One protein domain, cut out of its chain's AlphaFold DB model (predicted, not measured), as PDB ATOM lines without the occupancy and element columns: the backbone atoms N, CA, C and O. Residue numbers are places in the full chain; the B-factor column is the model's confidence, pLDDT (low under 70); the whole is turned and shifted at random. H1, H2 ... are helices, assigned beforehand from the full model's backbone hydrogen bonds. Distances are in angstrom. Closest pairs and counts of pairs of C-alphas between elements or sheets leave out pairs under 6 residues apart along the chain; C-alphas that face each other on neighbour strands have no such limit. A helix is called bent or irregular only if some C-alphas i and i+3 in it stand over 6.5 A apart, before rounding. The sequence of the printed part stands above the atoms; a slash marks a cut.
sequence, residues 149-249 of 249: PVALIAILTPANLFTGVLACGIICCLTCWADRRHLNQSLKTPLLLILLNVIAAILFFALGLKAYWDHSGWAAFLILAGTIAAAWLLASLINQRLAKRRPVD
ATOM      1  N   PRO A 149      -8.968  55.159 -55.062       58.94
ATOM      2  CA  PRO A 149      -7.679  54.514 -55.345       58.94
ATOM      3  C   PRO A 149      -7.289  53.499 -54.253       58.94
ATOM      4  O   PRO A 149      -6.264  53.619 -53.580       58.94
ATOM      5  N   VAL A 150      -8.123  52.471 -54.070       59.16
ATOM      6  CA  VAL A 150      -7.923  51.394 -53.086       59.16
ATOM      7  C   VAL A 150      -6.629  50.637 -53.381       59.16
ATOM      8  O   VAL A 150      -5.888  50.311 -52.461       59.16
ATOM      9  N   ALA A 151      -6.310  50.431 -54.662       59.97
ATOM     10  CA  ALA A 151      -5.100  49.732 -55.086       59.97
ATOM     11  C   ALA A 151      -3.816  50.476 -54.679       59.97
ATOM     12  O   ALA A 151      -2.852  49.850 -54.241       59.97
ATOM     13  N   LEU A 152      -3.811  51.810 -54.764       64.31
ATOM     14  CA  LEU A 152      -2.647  52.618 -54.407       64.31
ATOM     15  C   LEU A 152      -2.381  52.569 -52.898       64.31
ATOM     16  O   LEU A 152      -1.257  52.311 -52.474       64.31
ATOM     17  N   ILE A 153      -3.425  52.763 -52.089       65.44
ATOM     18  CA  ILE A 153      -3.329  52.731 -50.625       65.44
ATOM     19  C   ILE A 153      -2.969  51.324 -50.139       65.44
ATOM     20  O   ILE A 153      -2.118  51.189 -49.262       65.44
ATOM     21  N   ALA A 154      -3.554  50.281 -50.733       64.88
ATOM     22  CA  ALA A 154      -3.281  48.893 -50.364       64.88
ATOM     23  C   ALA A 154      -1.834  48.467 -50.655       64.88
ATOM     24  O   ALA A 154      -1.291  47.632 -49.940       64.88
ATOM     25  N   ILE A 155      -1.189  49.043 -51.675       68.19
ATOM     26  CA  ILE A 155       0.208  48.735 -52.014       68.19
ATOM     27  C   ILE A 155       1.180  49.643 -51.248       68.19
ATOM     28  O   ILE A 155       2.193  49.169 -50.729       68.19
ATOM     29  N   LEU A 156       0.888  50.943 -51.152       72.19
ATOM     30  CA  LEU A 156       1.788  51.915 -50.522       72.19
ATOM     31  C   LEU A 156       1.796  51.826 -48.997       72.19
ATOM     32  O   LEU A 156       2.847  52.030 -48.398       72.19
ATOM     33  N   THR A 157       0.668  51.513 -48.357       74.38
ATOM     34  CA  THR A 157       0.597  51.395 -46.891       74.38
ATOM     35  C   THR A 157       1.575  50.349 -46.345       74.38
ATOM     36  O   THR A 157       2.427  50.719 -45.535       74.38
ATOM     37  N   PRO A 158       1.559  49.076 -46.788       71.56
ATOM     38  CA  PRO A 158       2.502  48.082 -46.280       71.56
ATOM     39  C   PRO A 158       3.946  48.397 -46.679       71.56
ATOM     40  O   PRO A 158       4.857  48.137 -45.893       71.56
ATOM     41  N   ALA A 159       4.168  48.991 -47.859       74.44
ATOM     42  CA  ALA A 159       5.495  49.429 -48.278       74.44
ATOM     43  C   ALA A 159       6.051  50.511 -47.341       74.44
ATOM     44  O   ALA A 159       7.172  50.370 -46.863       74.44
ATOM     45  N   ASN A 160       5.260  51.537 -47.021       77.62
ATOM     46  CA  ASN A 160       5.646  52.622 -46.118       77.62
ATOM     47  C   ASN A 160       5.789  52.152 -44.667       77.62
ATOM     48  O   ASN A 160       6.692  52.605 -43.970       77.62
ATOM     49  N   LEU A 161       4.940  51.231 -44.200       78.69
ATOM     50  CA  LEU A 161       5.090  50.631 -42.870       78.69
ATOM     51  C   LEU A 161       6.405  49.853 -42.765       78.69
ATOM     52  O   LEU A 161       7.136  49.979 -41.778       78.69
ATOM     53  N   PHE A 162       6.735  49.085 -43.805       78.38
ATOM     54  CA  PHE A 162       7.979  48.331 -43.845       78.38
ATOM     55  C   PHE A 162       9.204  49.245 -43.944       78.38
ATOM     56  O   PHE A 162      10.108  49.140 -43.119       78.38
ATOM     57  N   THR A 163       9.248  50.154 -44.921       76.69
ATOM     58  CA  THR A 163      10.432  50.989 -45.182       76.69
ATOM     59  C   THR A 163      10.574  52.164 -44.218       76.69
ATOM     60  O   THR A 163      11.696  52.562 -43.921       76.69
ATOM     61  N   GLY A 164       9.468  52.713 -43.719       77.62
ATOM     62  CA  GLY A 164       9.458  53.922 -42.894       77.62
ATOM     63  C   GLY A 164       9.475  53.670 -41.388       77.62
ATOM     64  O   GLY A 164       9.978  54.506 -40.648       77.62
ATOM     65  N   VAL A 165       8.944  52.539 -40.912       84.12
ATOM     66  CA  VAL A 165       8.857  52.253 -39.466       84.12
ATOM     67  C   VAL A 165       9.738  51.062 -39.109       84.12
ATOM     68  O   VAL A 165      10.677  51.186 -38.321       84.12
ATOM     69  N   LEU A 166       9.492  49.908 -39.733       84.75
ATOM     70  CA  LEU A 166      10.184  48.670 -39.376       84.75
ATOM     71  C   LEU A 166      11.666  48.697 -39.787       84.75
ATOM     72  O   LEU A 166      12.538  48.362 -38.982       84.75
ATOM     73  N   ALA A 167      11.974  49.152 -41.004       85.19
ATOM     74  CA  ALA A 167      13.349  49.279 -41.479       85.19
ATOM     75  C   ALA A 167      14.148  50.314 -40.673       85.19
ATOM     76  O   ALA A 167      15.327  50.083 -40.417       85.19
ATOM     77  N   CYS A 168      13.522  51.396 -40.194       87.44
ATOM     78  CA  CYS A 168      14.171  52.336 -39.277       87.44
ATOM     79  C   CYS A 168      14.610  51.646 -37.978       87.44
ATOM     80  O   CYS A 168      15.752  51.824 -37.558       87.44
ATOM     81  N   GLY A 169      13.768  50.783 -37.398       87.69
ATOM     82  CA  GLY A 169      14.147  49.968 -36.238       87.69
ATOM     83  C   GLY A 169      15.336  49.039 -36.521       87.69
ATOM     84  O   GLY A 169      16.273  48.965 -35.722       87.69
ATOM     85  N   ILE A 170      15.348  48.385 -37.690       87.50
ATOM     86  CA  ILE A 170      16.477  47.546 -38.132       87.50
ATOM     87  C   ILE A 170      17.755  48.380 -38.274       87.50
ATOM     88  O   ILE A 170      18.809  47.971 -37.786       87.50
ATOM     89  N   ILE A 171      17.674  49.554 -38.906       88.38
ATOM     90  CA  ILE A 171      18.819  50.453 -39.089       88.38
ATOM     91  C   ILE A 171      19.360  50.901 -37.731       88.38
ATOM     92  O   ILE A 171      20.564  50.809 -37.527       88.38
ATOM     93  N   CYS A 172      18.513  51.281 -36.770       89.06
ATOM     94  CA  CYS A 172      18.962  51.627 -35.417       89.06
ATOM     95  C   CYS A 172      19.785  50.497 -34.772       89.06
ATOM     96  O   CYS A 172      20.860  50.754 -34.213       89.06
ATOM     97  N   CYS A 173      19.333  49.243 -34.892       88.12
ATOM     98  CA  CYS A 173      20.078  48.071 -34.423       88.12
ATOM     99  C   CYS A 173      21.416  47.902 -35.159       88.12
ATOM    100  O   CYS A 173      22.456  47.719 -34.518       88.12
ATOM    101  N   LEU A 174      21.404  47.992 -36.493       88.12
ATOM    102  CA  LEU A 174      22.602  47.856 -37.324       88.12
ATOM    103  C   LEU A 174      23.624  48.956 -37.038       88.12
ATOM    104  O   LEU A 174      24.811  48.658 -36.932       88.12
ATOM    105  N   THR A 175      23.188  50.200 -36.846       87.75
ATOM    106  CA  THR A 175      24.057  51.327 -36.491       87.75
ATOM    107  C   THR A 175      24.693  51.115 -35.121       87.75
ATOM    108  O   THR A 175      25.898  51.315 -34.977       87.75
ATOM    109  N   CYS A 176      23.935  50.635 -34.128       86.94
ATOM    110  CA  CYS A 176      24.494  50.315 -32.810       86.94
ATOM    111  C   CYS A 176      25.534  49.186 -32.883       86.94
ATOM    112  O   CYS A 176      26.561  49.229 -32.199       86.94
ATOM    113  N   TRP A 177      25.267  48.160 -33.693       88.31
ATOM    114  CA  TRP A 177      26.202  47.062 -33.917       88.31
ATOM    115  C   TRP A 177      27.467  47.539 -34.643       88.31
ATOM    116  O   TRP A 177      28.578  47.241 -34.198       88.31
ATOM    117  N   ALA A 178      27.305  48.325 -35.711       86.31
ATOM    118  CA  ALA A 178      28.402  48.846 -36.516       86.31
ATOM    119  C   ALA A 178      29.314  49.770 -35.699       86.31
ATOM    120  O   ALA A 178      30.535  49.632 -35.775       86.31
ATOM    121  N   ASP A 179      28.744  50.636 -34.857       86.38
ATOM    122  CA  ASP A 179      29.512  51.514 -33.969       86.38
ATOM    123  C   ASP A 179      30.378  50.710 -32.988       86.38
ATOM    124  O   ASP A 179      31.578  50.946 -32.844       86.38
ATOM    125  N   ARG A 180      29.821  49.656 -32.379       83.12
ATOM    126  CA  ARG A 180      30.584  48.794 -31.459       83.12
ATOM    127  C   ARG A 180      31.669  47.974 -32.153       83.12
ATOM    128  O   ARG A 180      32.701  47.707 -31.535       83.12
ATOM    129  N   ARG A 181      31.418  47.535 -33.389       86.69
ATOM    130  CA  ARG A 181      32.292  46.631 -34.149       86.69
ATOM    131  C   ARG A 181      33.430  47.368 -34.859       86.69
ATOM    132  O   ARG A 181      34.529  46.825 -34.915       86.69
ATOM    133  N   HIS A 182      33.165  48.551 -35.414       84.56
ATOM    134  CA  HIS A 182      34.058  49.210 -36.371       84.56
ATOM    135  C   HIS A 182      34.646  50.542 -35.890       84.56
ATOM    136  O   HIS A 182      35.667  50.957 -36.441       84.56
ATOM    137  N   LEU A 183      34.068  51.218 -34.884       80.81
ATOM    138  CA  LEU A 183      34.619  52.488 -34.403       80.81
ATOM    139  C   LEU A 183      35.670  52.317 -33.296       80.81
ATOM    140  O   LEU A 183      35.502  51.591 -32.310       80.81
ATOM    141  N   ASN A 184      36.757  53.081 -33.443       75.88
ATOM    142  CA  ASN A 184      37.809  53.209 -32.440       75.88
ATOM    143  C   ASN A 184      37.264  53.819 -31.143       75.88
ATOM    144  O   ASN A 184      36.397  54.691 -31.160       75.88
ATOM    145  N   GLN A 185      37.824  53.402 -30.004       71.00
ATOM    146  CA  GLN A 185      37.299  53.679 -28.658       71.00
ATOM    147  C   GLN A 185      37.090  55.168 -28.338       71.00
ATOM    148  O   GLN A 185      36.234  55.501 -27.528       71.00
ATOM    149  N   SER A 186      37.814  56.065 -29.007       69.62
ATOM    150  CA  SER A 186      37.701  57.516 -28.823       69.62
ATOM    151  C   SER A 186      36.630  58.215 -29.675       69.62
ATOM    152  O   SER A 186      36.360  59.398 -29.454       69.62
ATOM    153  N   LEU A 187      36.047  57.515 -30.651       72.62
ATOM    154  CA  LEU A 187      34.946  57.995 -31.497       72.62
ATOM    155  C   LEU A 187      33.627  57.262 -31.214       72.62
ATOM    156  O   LEU A 187      32.619  57.585 -31.835       72.62
ATOM    157  N   LYS A 188      33.631  56.302 -30.277       78.12
ATOM    158  CA  LYS A 188      32.428  55.572 -29.868       78.12
ATOM    159  C   LYS A 188      31.362  56.532 -29.369       78.12
ATOM    160  O   LYS A 188      31.663  57.513 -28.677       78.12
ATOM    161  N   THR A 189      30.114  56.219 -29.691       78.38
ATOM    162  CA  THR A 189      28.991  57.019 -29.219       78.38
ATOM    163  C   THR A 189      28.889  56.979 -27.686       78.38
ATOM    164  O   THR A 189      29.164  55.953 -27.054       78.38
ATOM    165  N   PRO A 190      28.526  58.105 -27.046       85.69
ATOM    166  CA  PRO A 190      28.300  58.139 -25.610       85.69
ATOM    167  C   PRO A 190      27.135  57.219 -25.229       85.69
ATOM    168  O   PRO A 190      26.156  57.083 -25.965       85.69
ATOM    169  N   LEU A 191      27.216  56.635 -24.033       84.50
ATOM    170  CA  LEU A 191      26.270  55.627 -23.547       84.50
ATOM    171  C   LEU A 191      24.806  56.097 -23.569       84.50
ATOM    172  O   LEU A 191      23.919  55.305 -23.870       84.50
ATOM    173  N   LEU A 192      24.559  57.388 -23.323       88.38
ATOM    174  CA  LEU A 192      23.219  57.971 -23.404       88.38
ATOM    175  C   LEU A 192      22.622  57.862 -24.816       88.38
ATOM    176  O   LEU A 192      21.468  57.470 -24.960       88.38
ATOM    177  N   LEU A 193      23.404  58.162 -25.860       85.50
ATOM    178  CA  LEU A 193      22.931  58.064 -27.245       85.50
ATOM    179  C   LEU A 193      22.708  56.609 -27.656       85.50
ATOM    180  O   LEU A 193      21.753  56.320 -28.371       85.50
ATOM    181  N   ILE A 194      23.530  55.685 -27.152       87.62
ATOM    182  CA  ILE A 194      23.315  54.246 -27.344       87.62
ATOM    183  C   ILE A 194      21.985  53.824 -26.716       87.62
ATOM    184  O   ILE A 194      21.194  53.153 -27.372       87.62
ATOM    185  N   LEU A 195      21.725  54.225 -25.468       89.94
ATOM    186  CA  LEU A 195      20.487  53.885 -24.768       89.94
ATOM    187  C   LEU A 195      19.263  54.428 -25.515       89.94
ATOM    188  O   LEU A 195      18.328  53.677 -25.778       89.94
ATOM    189  N   LEU A 196      19.300  55.705 -25.911       90.19
ATOM    190  CA  LEU A 196      18.229  56.329 -26.690       90.19
ATOM    191  C   LEU A 196      18.006  55.614 -28.026       90.19
ATOM    192  O   LEU A 196      16.864  55.355 -28.392       90.19
ATOM    193  N   ASN A 197      19.077  55.236 -28.727       90.56
ATOM    194  CA  ASN A 197      18.977  54.509 -29.991       90.56
ATOM    195  C   ASN A 197      18.417  53.088 -29.809       90.56
ATOM    196  O   ASN A 197      17.646  52.625 -30.644       90.56
ATOM    197  N   VAL A 198      18.751  52.399 -28.713       90.94
ATOM    198  CA  VAL A 198      18.170  51.085 -28.383       90.94
ATOM    199  C   VAL A 198      16.682  51.212 -28.057       90.94
ATOM    200  O   VAL A 198      15.885  50.423 -28.558       90.94
ATOM    201  N   ILE A 199      16.291  52.218 -27.271       93.06
ATOM    202  CA  ILE A 199      14.878  52.497 -26.981       93.06
ATOM    203  C   ILE A 199      14.127  52.789 -28.283       93.06
ATOM    204  O   ILE A 199      13.083  52.188 -28.531       93.06
ATOM    205  N   ALA A 200      14.679  53.646 -29.146       90.44
ATOM    206  CA  ALA A 200      14.099  53.945 -30.452       90.44
ATOM    207  C   ALA A 200      13.969  52.683 -31.318       90.44
ATOM    208  O   ALA A 200      12.908  52.453 -31.892       90.44
ATOM    209  N   ALA A 201      14.997  51.830 -31.361       91.56
ATOM    210  CA  ALA A 201      14.957  50.570 -32.098       91.56
ATOM    211  C   ALA A 201      13.816  49.665 -31.619       91.56
ATOM    212  O   ALA A 201      13.051  49.163 -32.438       91.56
ATOM    213  N   ILE A 202      13.668  49.496 -30.299       92.88
ATOM    214  CA  ILE A 202      12.599  48.685 -29.704       92.88
ATOM    215  C   ILE A 202      11.227  49.271 -30.049       92.88
ATOM    216  O   ILE A 202      10.346  48.529 -30.481       92.88
ATOM    217  N   LEU A 203      11.049  50.587 -29.906       92.50
ATOM    218  CA  LEU A 203       9.783  51.257 -30.203       92.50
ATOM    219  C   LEU A 203       9.409  51.139 -31.684       92.50
ATOM    220  O   LEU A 203       8.300  50.709 -31.990       92.50
ATOM    221  N   PHE A 204      10.323  51.462 -32.601       90.44
ATOM    222  CA  PHE A 204      10.070  51.358 -34.040       90.44
ATOM    223  C   PHE A 204       9.808  49.920 -34.475       90.44
ATOM    224  O   PHE A 204       8.917  49.674 -35.285       90.44
ATOM    225  N   PHE A 205      10.534  48.956 -33.910       88.88
ATOM    226  CA  PHE A 205      10.325  47.552 -34.229       88.88
ATOM    227  C   PHE A 205       8.972  47.053 -33.708       88.88
ATOM    228  O   PHE A 205       8.213  46.453 -34.465       88.88
ATOM    229  N   ALA A 206       8.626  47.349 -32.452       89.44
ATOM    230  CA  ALA A 206       7.365  46.927 -31.847       89.44
ATOM    231  C   ALA A 206       6.148  47.596 -32.504       89.44
ATOM    232  O   ALA A 206       5.181  46.916 -32.847       89.44
ATOM    233  N   LEU A 207       6.198  48.915 -32.720       88.88
ATOM    234  CA  LEU A 207       5.124  49.657 -33.385       88.88
ATOM    235  C   LEU A 207       5.006  49.276 -34.858       88.88
ATOM    236  O   LEU A 207       3.890  49.126 -35.347       88.88
ATOM    237  N   GLY A 208       6.130  49.065 -35.546       85.44
ATOM    238  CA  GLY A 208       6.144  48.563 -36.917       85.44
ATOM    239  C   GLY A 208       5.484  47.192 -37.012       85.44
ATOM    240  O   GLY A 208       4.599  47.001 -37.839       85.44
ATOM    241  N   LEU A 209       5.846  46.262 -36.121       84.44
ATOM    242  CA  LEU A 209       5.265  44.920 -36.064       84.44
ATOM    243  C   LEU A 209       3.759  44.961 -35.783       84.44
ATOM    244  O   LEU A 209       2.988  44.289 -36.466       84.44
ATOM    245  N   LYS A 210       3.345  45.782 -34.811       86.69
ATOM    246  CA  LYS A 210       1.936  45.978 -34.468       86.69
ATOM    247  C   LYS A 210       1.154  46.565 -35.642       86.69
ATOM    248  O   LYS A 210       0.133  46.010 -36.020       86.69
ATOM    249  N   ALA A 211       1.646  47.638 -36.257       81.12
ATOM    250  CA  ALA A 211       0.977  48.271 -37.392       81.12
ATOM    251  C   ALA A 211       0.855  47.318 -38.591       81.12
ATOM    252  O   ALA A 211      -0.154  47.316 -39.293       81.12
ATOM    253  N   TYR A 212       1.865  46.476 -38.809       77.50
ATOM    254  CA  TYR A 212       1.841  45.460 -39.857       77.50
ATOM    255  C   TYR A 212       0.811  44.359 -39.573       77.50
ATOM    256  O   TYR A 212       0.082  43.936 -40.473       77.50
ATOM    257  N   TRP A 213       0.717  43.936 -38.309       80.31
ATOM    258  CA  TRP A 213      -0.294  42.994 -37.839       80.31
ATOM    259  C   TRP A 213      -1.712  43.561 -37.988       80.31
ATOM    260  O   TRP A 213      -2.576  42.892 -38.551       80.31
ATOM    261  N   ASP A 214      -1.933  44.805 -37.566       80.56
ATOM    262  CA  ASP A 214      -3.240  45.470 -37.626       80.56
ATOM    263  C   ASP A 214      -3.720  45.679 -39.078       80.56
ATOM    264  O   ASP A 214      -4.921  45.668 -39.340       80.56
ATOM    265  N   HIS A 215      -2.802  45.827 -40.043       73.69
ATOM    266  CA  HIS A 215      -3.155  46.070 -41.445       73.69
ATOM    267  C   HIS A 215      -3.545  44.808 -42.242       73.69
ATOM    268  O   HIS A 215      -4.394  44.879 -43.129       73.69
ATOM    269  N   SER A 216      -2.909  43.654 -42.002       68.12
ATOM    270  CA  SER A 216      -3.150  42.442 -42.820       68.12
ATOM    271  C   SER A 216      -2.888  41.108 -42.106       68.12
ATOM    272  O   SER A 216      -2.829  40.057 -42.752       68.12
ATOM    273  N   GLY A 217      -2.735  41.121 -40.778       77.31
ATOM    274  CA  GLY A 217      -2.520  39.923 -39.965       77.31
ATOM    275  C   GLY A 217      -1.375  39.047 -40.490       77.31
ATOM    276  O   GLY A 217      -0.298  39.533 -40.832       77.31
ATOM    277  N   TRP A 218      -1.620  37.739 -40.601       69.75
ATOM    278  CA  TRP A 218      -0.636  36.753 -41.070       69.75
ATOM    279  C   TRP A 218      -0.201  36.928 -42.530       69.75
ATOM    280  O   TRP A 218       0.941  36.608 -42.867       69.75
ATOM    281  N   ALA A 219      -1.071  37.448 -43.401       66.88
ATOM    282  CA  ALA A 219      -0.757  37.611 -44.821       66.88
ATOM    283  C   ALA A 219       0.385  38.614 -45.034       66.88
ATOM    284  O   ALA A 219       1.253  38.396 -45.878       66.88
ATOM    285  N   ALA A 220       0.440  39.664 -44.213       65.44
ATOM    286  CA  ALA A 220       1.508  40.652 -44.258       65.44
ATOM    287  C   ALA A 220       2.867  40.000 -43.959       65.44
ATOM    288  O   ALA A 220       3.813  40.149 -44.730       65.44
ATOM    289  N   PHE A 221       2.959  39.204 -42.888       68.44
ATOM    290  CA  PHE A 221       4.186  38.488 -42.524       68.44
ATOM    291  C   PHE A 221       4.655  37.522 -43.607       68.44
ATOM    292  O   PHE A 221       5.857  37.413 -43.838       68.44
ATOM    293  N   LEU A 222       3.726  36.865 -44.301       71.88
ATOM    294  CA  LEU A 222       4.046  35.999 -45.434       71.88
ATOM    295  C   LEU A 222       4.566  36.792 -46.637       71.88
ATOM    296  O   LEU A 222       5.524  36.358 -47.270       71.88
ATOM    297  N   ILE A 223       3.997  37.964 -46.928       70.25
ATOM    298  CA  ILE A 223       4.498  38.860 -47.982       70.25
ATOM    299  C   ILE A 223       5.889  39.382 -47.616       70.25
ATOM    300  O   ILE A 223       6.790  39.399 -48.455       70.25
ATOM    301  N   LEU A 224       6.110  39.757 -46.358       69.44
ATOM    302  CA  LEU A 224       7.412  40.212 -45.884       69.44
ATOM    303  C   LEU A 224       8.463  39.093 -45.937       69.44
ATOM    304  O   LEU A 224       9.539  39.265 -46.507       69.44
ATOM    305  N   ALA A 225       8.146  37.921 -45.390       76.19
ATOM    306  CA  ALA A 225       9.022  36.758 -45.453       76.19
ATOM    307  C   ALA A 225       9.286  36.346 -46.909       76.19
ATOM    308  O   ALA A 225      10.425  36.059 -47.270       76.19
ATOM    309  N   GLY A 226       8.259  36.390 -47.760       78.31
ATOM    310  CA  GLY A 226       8.352  36.103 -49.187       78.31
ATOM    311  C   GLY A 226       9.227  37.100 -49.942       78.31
ATOM    312  O   GLY A 226      10.047  36.687 -50.755       78.31
ATOM    313  N   THR A 227       9.123  38.399 -49.654       73.38
ATOM    314  CA  THR A 227       9.962  39.434 -50.287       73.38
ATOM    315  C   THR A 227      11.415  39.341 -49.836       73.38
ATOM    316  O   THR A 227      12.310  39.419 -50.678       73.38
ATOM    317  N   ILE A 228      11.669  39.086 -48.548       76.62
ATOM    318  CA  ILE A 228      13.023  38.829 -48.034       76.62
ATOM    319  C   ILE A 228      13.599  37.552 -48.659       76.62
ATOM    320  O   ILE A 228      14.732  37.564 -49.139       76.62
ATOM    321  N   ALA A 229      12.824  36.465 -48.709       79.38
ATOM    322  CA  ALA A 229      13.248  35.204 -49.311       79.38
ATOM    323  C   ALA A 229      13.518  35.354 -50.814       79.38
ATOM    324  O   ALA A 229      14.544  34.883 -51.299       79.38
ATOM    325  N   ALA A 230      12.655  36.059 -51.547       77.81
ATOM    326  CA  ALA A 230      12.849  36.351 -52.963       77.81
ATOM    327  C   ALA A 230      14.095  37.215 -53.193       77.81
ATOM    328  O   ALA A 230      14.894  36.899 -54.074       77.81
ATOM    329  N   ALA A 231      14.310  38.253 -52.380       75.25
ATOM    330  CA  ALA A 231      15.513  39.079 -52.442       75.25
ATOM    331  C   ALA A 231      16.776  38.251 -52.164       75.25
ATOM    332  O   ALA A 231      17.772  38.379 -52.879       75.25
ATOM    333  N   TRP A 232      16.726  37.354 -51.178       77.50
ATOM    334  CA  TRP A 232      17.845  36.481 -50.839       77.50
ATOM    335  C   TRP A 232      18.128  35.446 -51.934       77.50
ATOM    336  O   TRP A 232      19.286  35.247 -52.307       77.50
ATOM    337  N   LEU A 233      17.087  34.841 -52.512       80.06
ATOM    338  CA  LEU A 233      17.201  33.933 -53.654       80.06
ATOM    339  C   LEU A 233      17.778  34.647 -54.875       80.06
ATOM    340  O   LEU A 233      18.704  34.132 -55.497       80.06
ATOM    341  N   LEU A 234      17.289  35.846 -55.192       79.44
ATOM    342  CA  LEU A 234      17.796  36.646 -56.303       79.44
ATOM    343  C   LEU A 234      19.275  36.996 -56.092       79.44
ATOM    344  O   LEU A 234      20.089  36.805 -56.995       79.44
ATOM    345  N   ALA A 235      19.643  37.431 -54.883       74.19
ATOM    346  CA  ALA A 235      21.029  37.714 -54.521       74.19
ATOM    347  C   ALA A 235      21.916  36.463 -54.632       74.19
ATOM    348  O   ALA A 235      23.015  36.529 -55.188       74.19
ATOM    349  N   SER A 236      21.430  35.309 -54.167       75.94
ATOM    350  CA  SER A 236      22.129  34.023 -54.271       75.94
ATOM    351  C   SER A 236      22.330  33.602 -55.730       75.94
ATOM    352  O   SER A 236      23.450  33.280 -56.129       75.94
ATOM    353  N   LEU A 237      21.290  33.694 -56.564       80.12
ATOM    354  CA  LEU A 237      21.349  33.375 -57.994       80.12
ATOM    355  C   LEU A 237      22.311  34.295 -58.752       80.12
ATOM    356  O   LEU A 237      23.086  33.824 -59.588       80.12
ATOM    357  N   ILE A 238      22.295  35.597 -58.458       75.44
ATOM    358  CA  ILE A 238      23.239  36.562 -59.036       75.44
ATOM    359  C   ILE A 238      24.670  36.199 -58.625       75.44
ATOM    360  O   ILE A 238      25.547  36.108 -59.484       75.44
ATOM    361  N   ASN A 239      24.905  35.909 -57.343       70.69
ATOM    362  CA  ASN A 239      26.225  35.533 -56.834       70.69
ATOM    363  C   ASN A 239      26.728  34.217 -57.462       70.69
ATOM    364  O   ASN A 239      27.887  34.130 -57.865       70.69
ATOM    365  N   GLN A 240      25.856  33.220 -57.639       75.88
ATOM    366  CA  GLN A 240      26.185  31.961 -58.318       75.88
ATOM    367  C   GLN A 240      26.501  32.158 -59.808       75.88
ATOM    368  O   GLN A 240      27.446  31.559 -60.323       75.88
ATOM    369  N   ARG A 241      25.748  33.012 -60.516       71.81
ATOM    370  CA  ARG A 241      26.021  33.343 -61.928       71.81
ATOM    371  C   ARG A 241      27.342  34.086 -62.098       71.81
ATOM    372  O   ARG A 241      28.062  33.814 -63.056       71.81
ATOM    373  N   LEU A 242      27.668  34.990 -61.178       64.81
ATOM    374  CA  LEU A 242      28.957  35.683 -61.157       64.81
ATOM    375  C   LEU A 242      30.110  34.718 -60.845       64.81
ATOM    376  O   LEU A 242      31.158  34.812 -61.476       64.81
ATOM    377  N   ALA A 243      29.908  33.749 -59.947       65.06
ATOM    378  CA  ALA A 243      30.907  32.724 -59.640       65.06
ATOM    379  C   ALA A 243      31.195  31.792 -60.835       65.06
ATOM    380  O   ALA A 243      32.354  31.477 -61.089       65.06
ATOM    381  N   LYS A 244      30.169  31.403 -61.608       65.69
ATOM    382  CA  LYS A 244      30.315  30.550 -62.806       65.69
ATOM    383  C   LYS A 244      30.985  31.236 -64.007       65.69
ATOM    384  O   LYS A 244      31.385  30.544 -64.933       65.69
ATOM    385  N   ARG A 245      31.088  32.571 -64.030       59.81
ATOM    386  CA  ARG A 245      31.705  33.333 -65.136       59.81
ATOM    387  C   ARG A 245      33.227  33.483 -65.032       59.81
ATOM    388  O   ARG A 245      33.806  34.164 -65.873       59.81
ATOM    389  N   ARG A 246      33.881  32.874 -64.038       49.16
ATOM    390  CA  ARG A 246      35.345  32.804 -64.007       49.16
ATOM    391  C   ARG A 246      35.832  31.637 -64.878       49.16
ATOM    392  O   ARG A 246      35.502  30.500 -64.539       49.16
ATOM    393  N   PRO A 247      36.620  31.868 -65.944       48.41
ATOM    394  CA  PRO A 247      37.629  30.888 -66.313       48.41
ATOM    395  C   PRO A 247      38.595  30.733 -65.129       48.41
ATOM    396  O   PRO A 247      38.860  31.687 -64.394       48.41
ATOM    397  N   VAL A 248      38.999  29.492 -64.889       51.97
ATOM    398  CA  VAL A 248      40.033  29.138 -63.919       51.97
ATOM    399  C   VAL A 248      41.351  29.635 -64.503       51.97
ATOM    400  O   VAL A 248      41.822  29.041 -65.467       51.97
ATOM    401  N   ASP A 249      41.887  30.714 -63.938       42.75
ATOM    402  CA  ASP A 249      43.303  31.073 -64.045       42.75
ATOM    403  C   ASP A 249      43.970  30.761 -62.700       42.75
ATOM    404  O   ASP A 249      43.411  31.191 -61.656       42.75
TER     405      ASP A 249
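Overview. This is residues 149 to 249 of the 249 residues of an uncharacterized protein of Actinobacteria bacterium (UniProt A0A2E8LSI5). Look for a long bent helix, H2, folded into a V, with H1 packed side by side on one arm, H2a, as a helical hairpin. The other arm, H2b, swings away from this pair, and its residues 225 to 244 stick out free. The printed part has 101 residues with two named helices, H1 then H2, and no named strand; the class is all helix. It is only just loose, close to extended, with a radius of gyration of the C-alphas of 18.6 A, and flat, spanning 53 by 50 by 22 A.

Arrangement. Begin with H2, residues 191 to 244: by its hydrogen bonds it was assigned as one helix, but it is bent, with C-alphas 215 and 218 9.7 A apart. Its arms, H2a, residues 191 to 215, and H2b, residues 218 to 244, touch only at the corner, their closest C-alphas being those of Tyr 212 and Ala 220, 6.5 A apart. They run opposite ways at a steep tilt of 68 degrees, only just short of about perpendicular. H1, residues 150 to 182, touches H2a in a hairpin, opposite ways at a shallow tilt of 25 degrees; their closest C-alphas, of Gly 169 and Ala 201, are 4.3 A apart. H1 and H2b are close but not clearly touching, the closest C-alphas, of Pro 158 and Ala 220, being 7.8 A apart. Every O i to N i+4 pair is within hydrogen-bond range in H2a and H2b, and 25 of 29 are in H1.

Along the chain. Find C-alpha 191 at (26.270, 55.627, -23.547); from there H2a runs 35.7 A to C-alpha 215. H2b runs 38.3 A from C-alpha 218 to C-alpha 244 at (30.315, 30.550, -62.806). H1 starts at C-alpha 150, (-7.923, 51.394, -53.086), and spans 45.2 A to C-alpha 182, with a kink of 29 degrees near residue 170. It is neither bent nor irregular, but only just: C-alphas 163 and 166 are 6.3 A apart.

Size, cuts and confidence. The C-alphas of Pro 149 and Asp 249, the two farthest apart, are 56.8 A apart. The printed part has no cut, and the link from H1 to H2, 8 residues, is short. Check the B-factor column for pLDDT under 70 at residues 149 to 155, 186, 216, 218 to 221, 224 and 242 to 249.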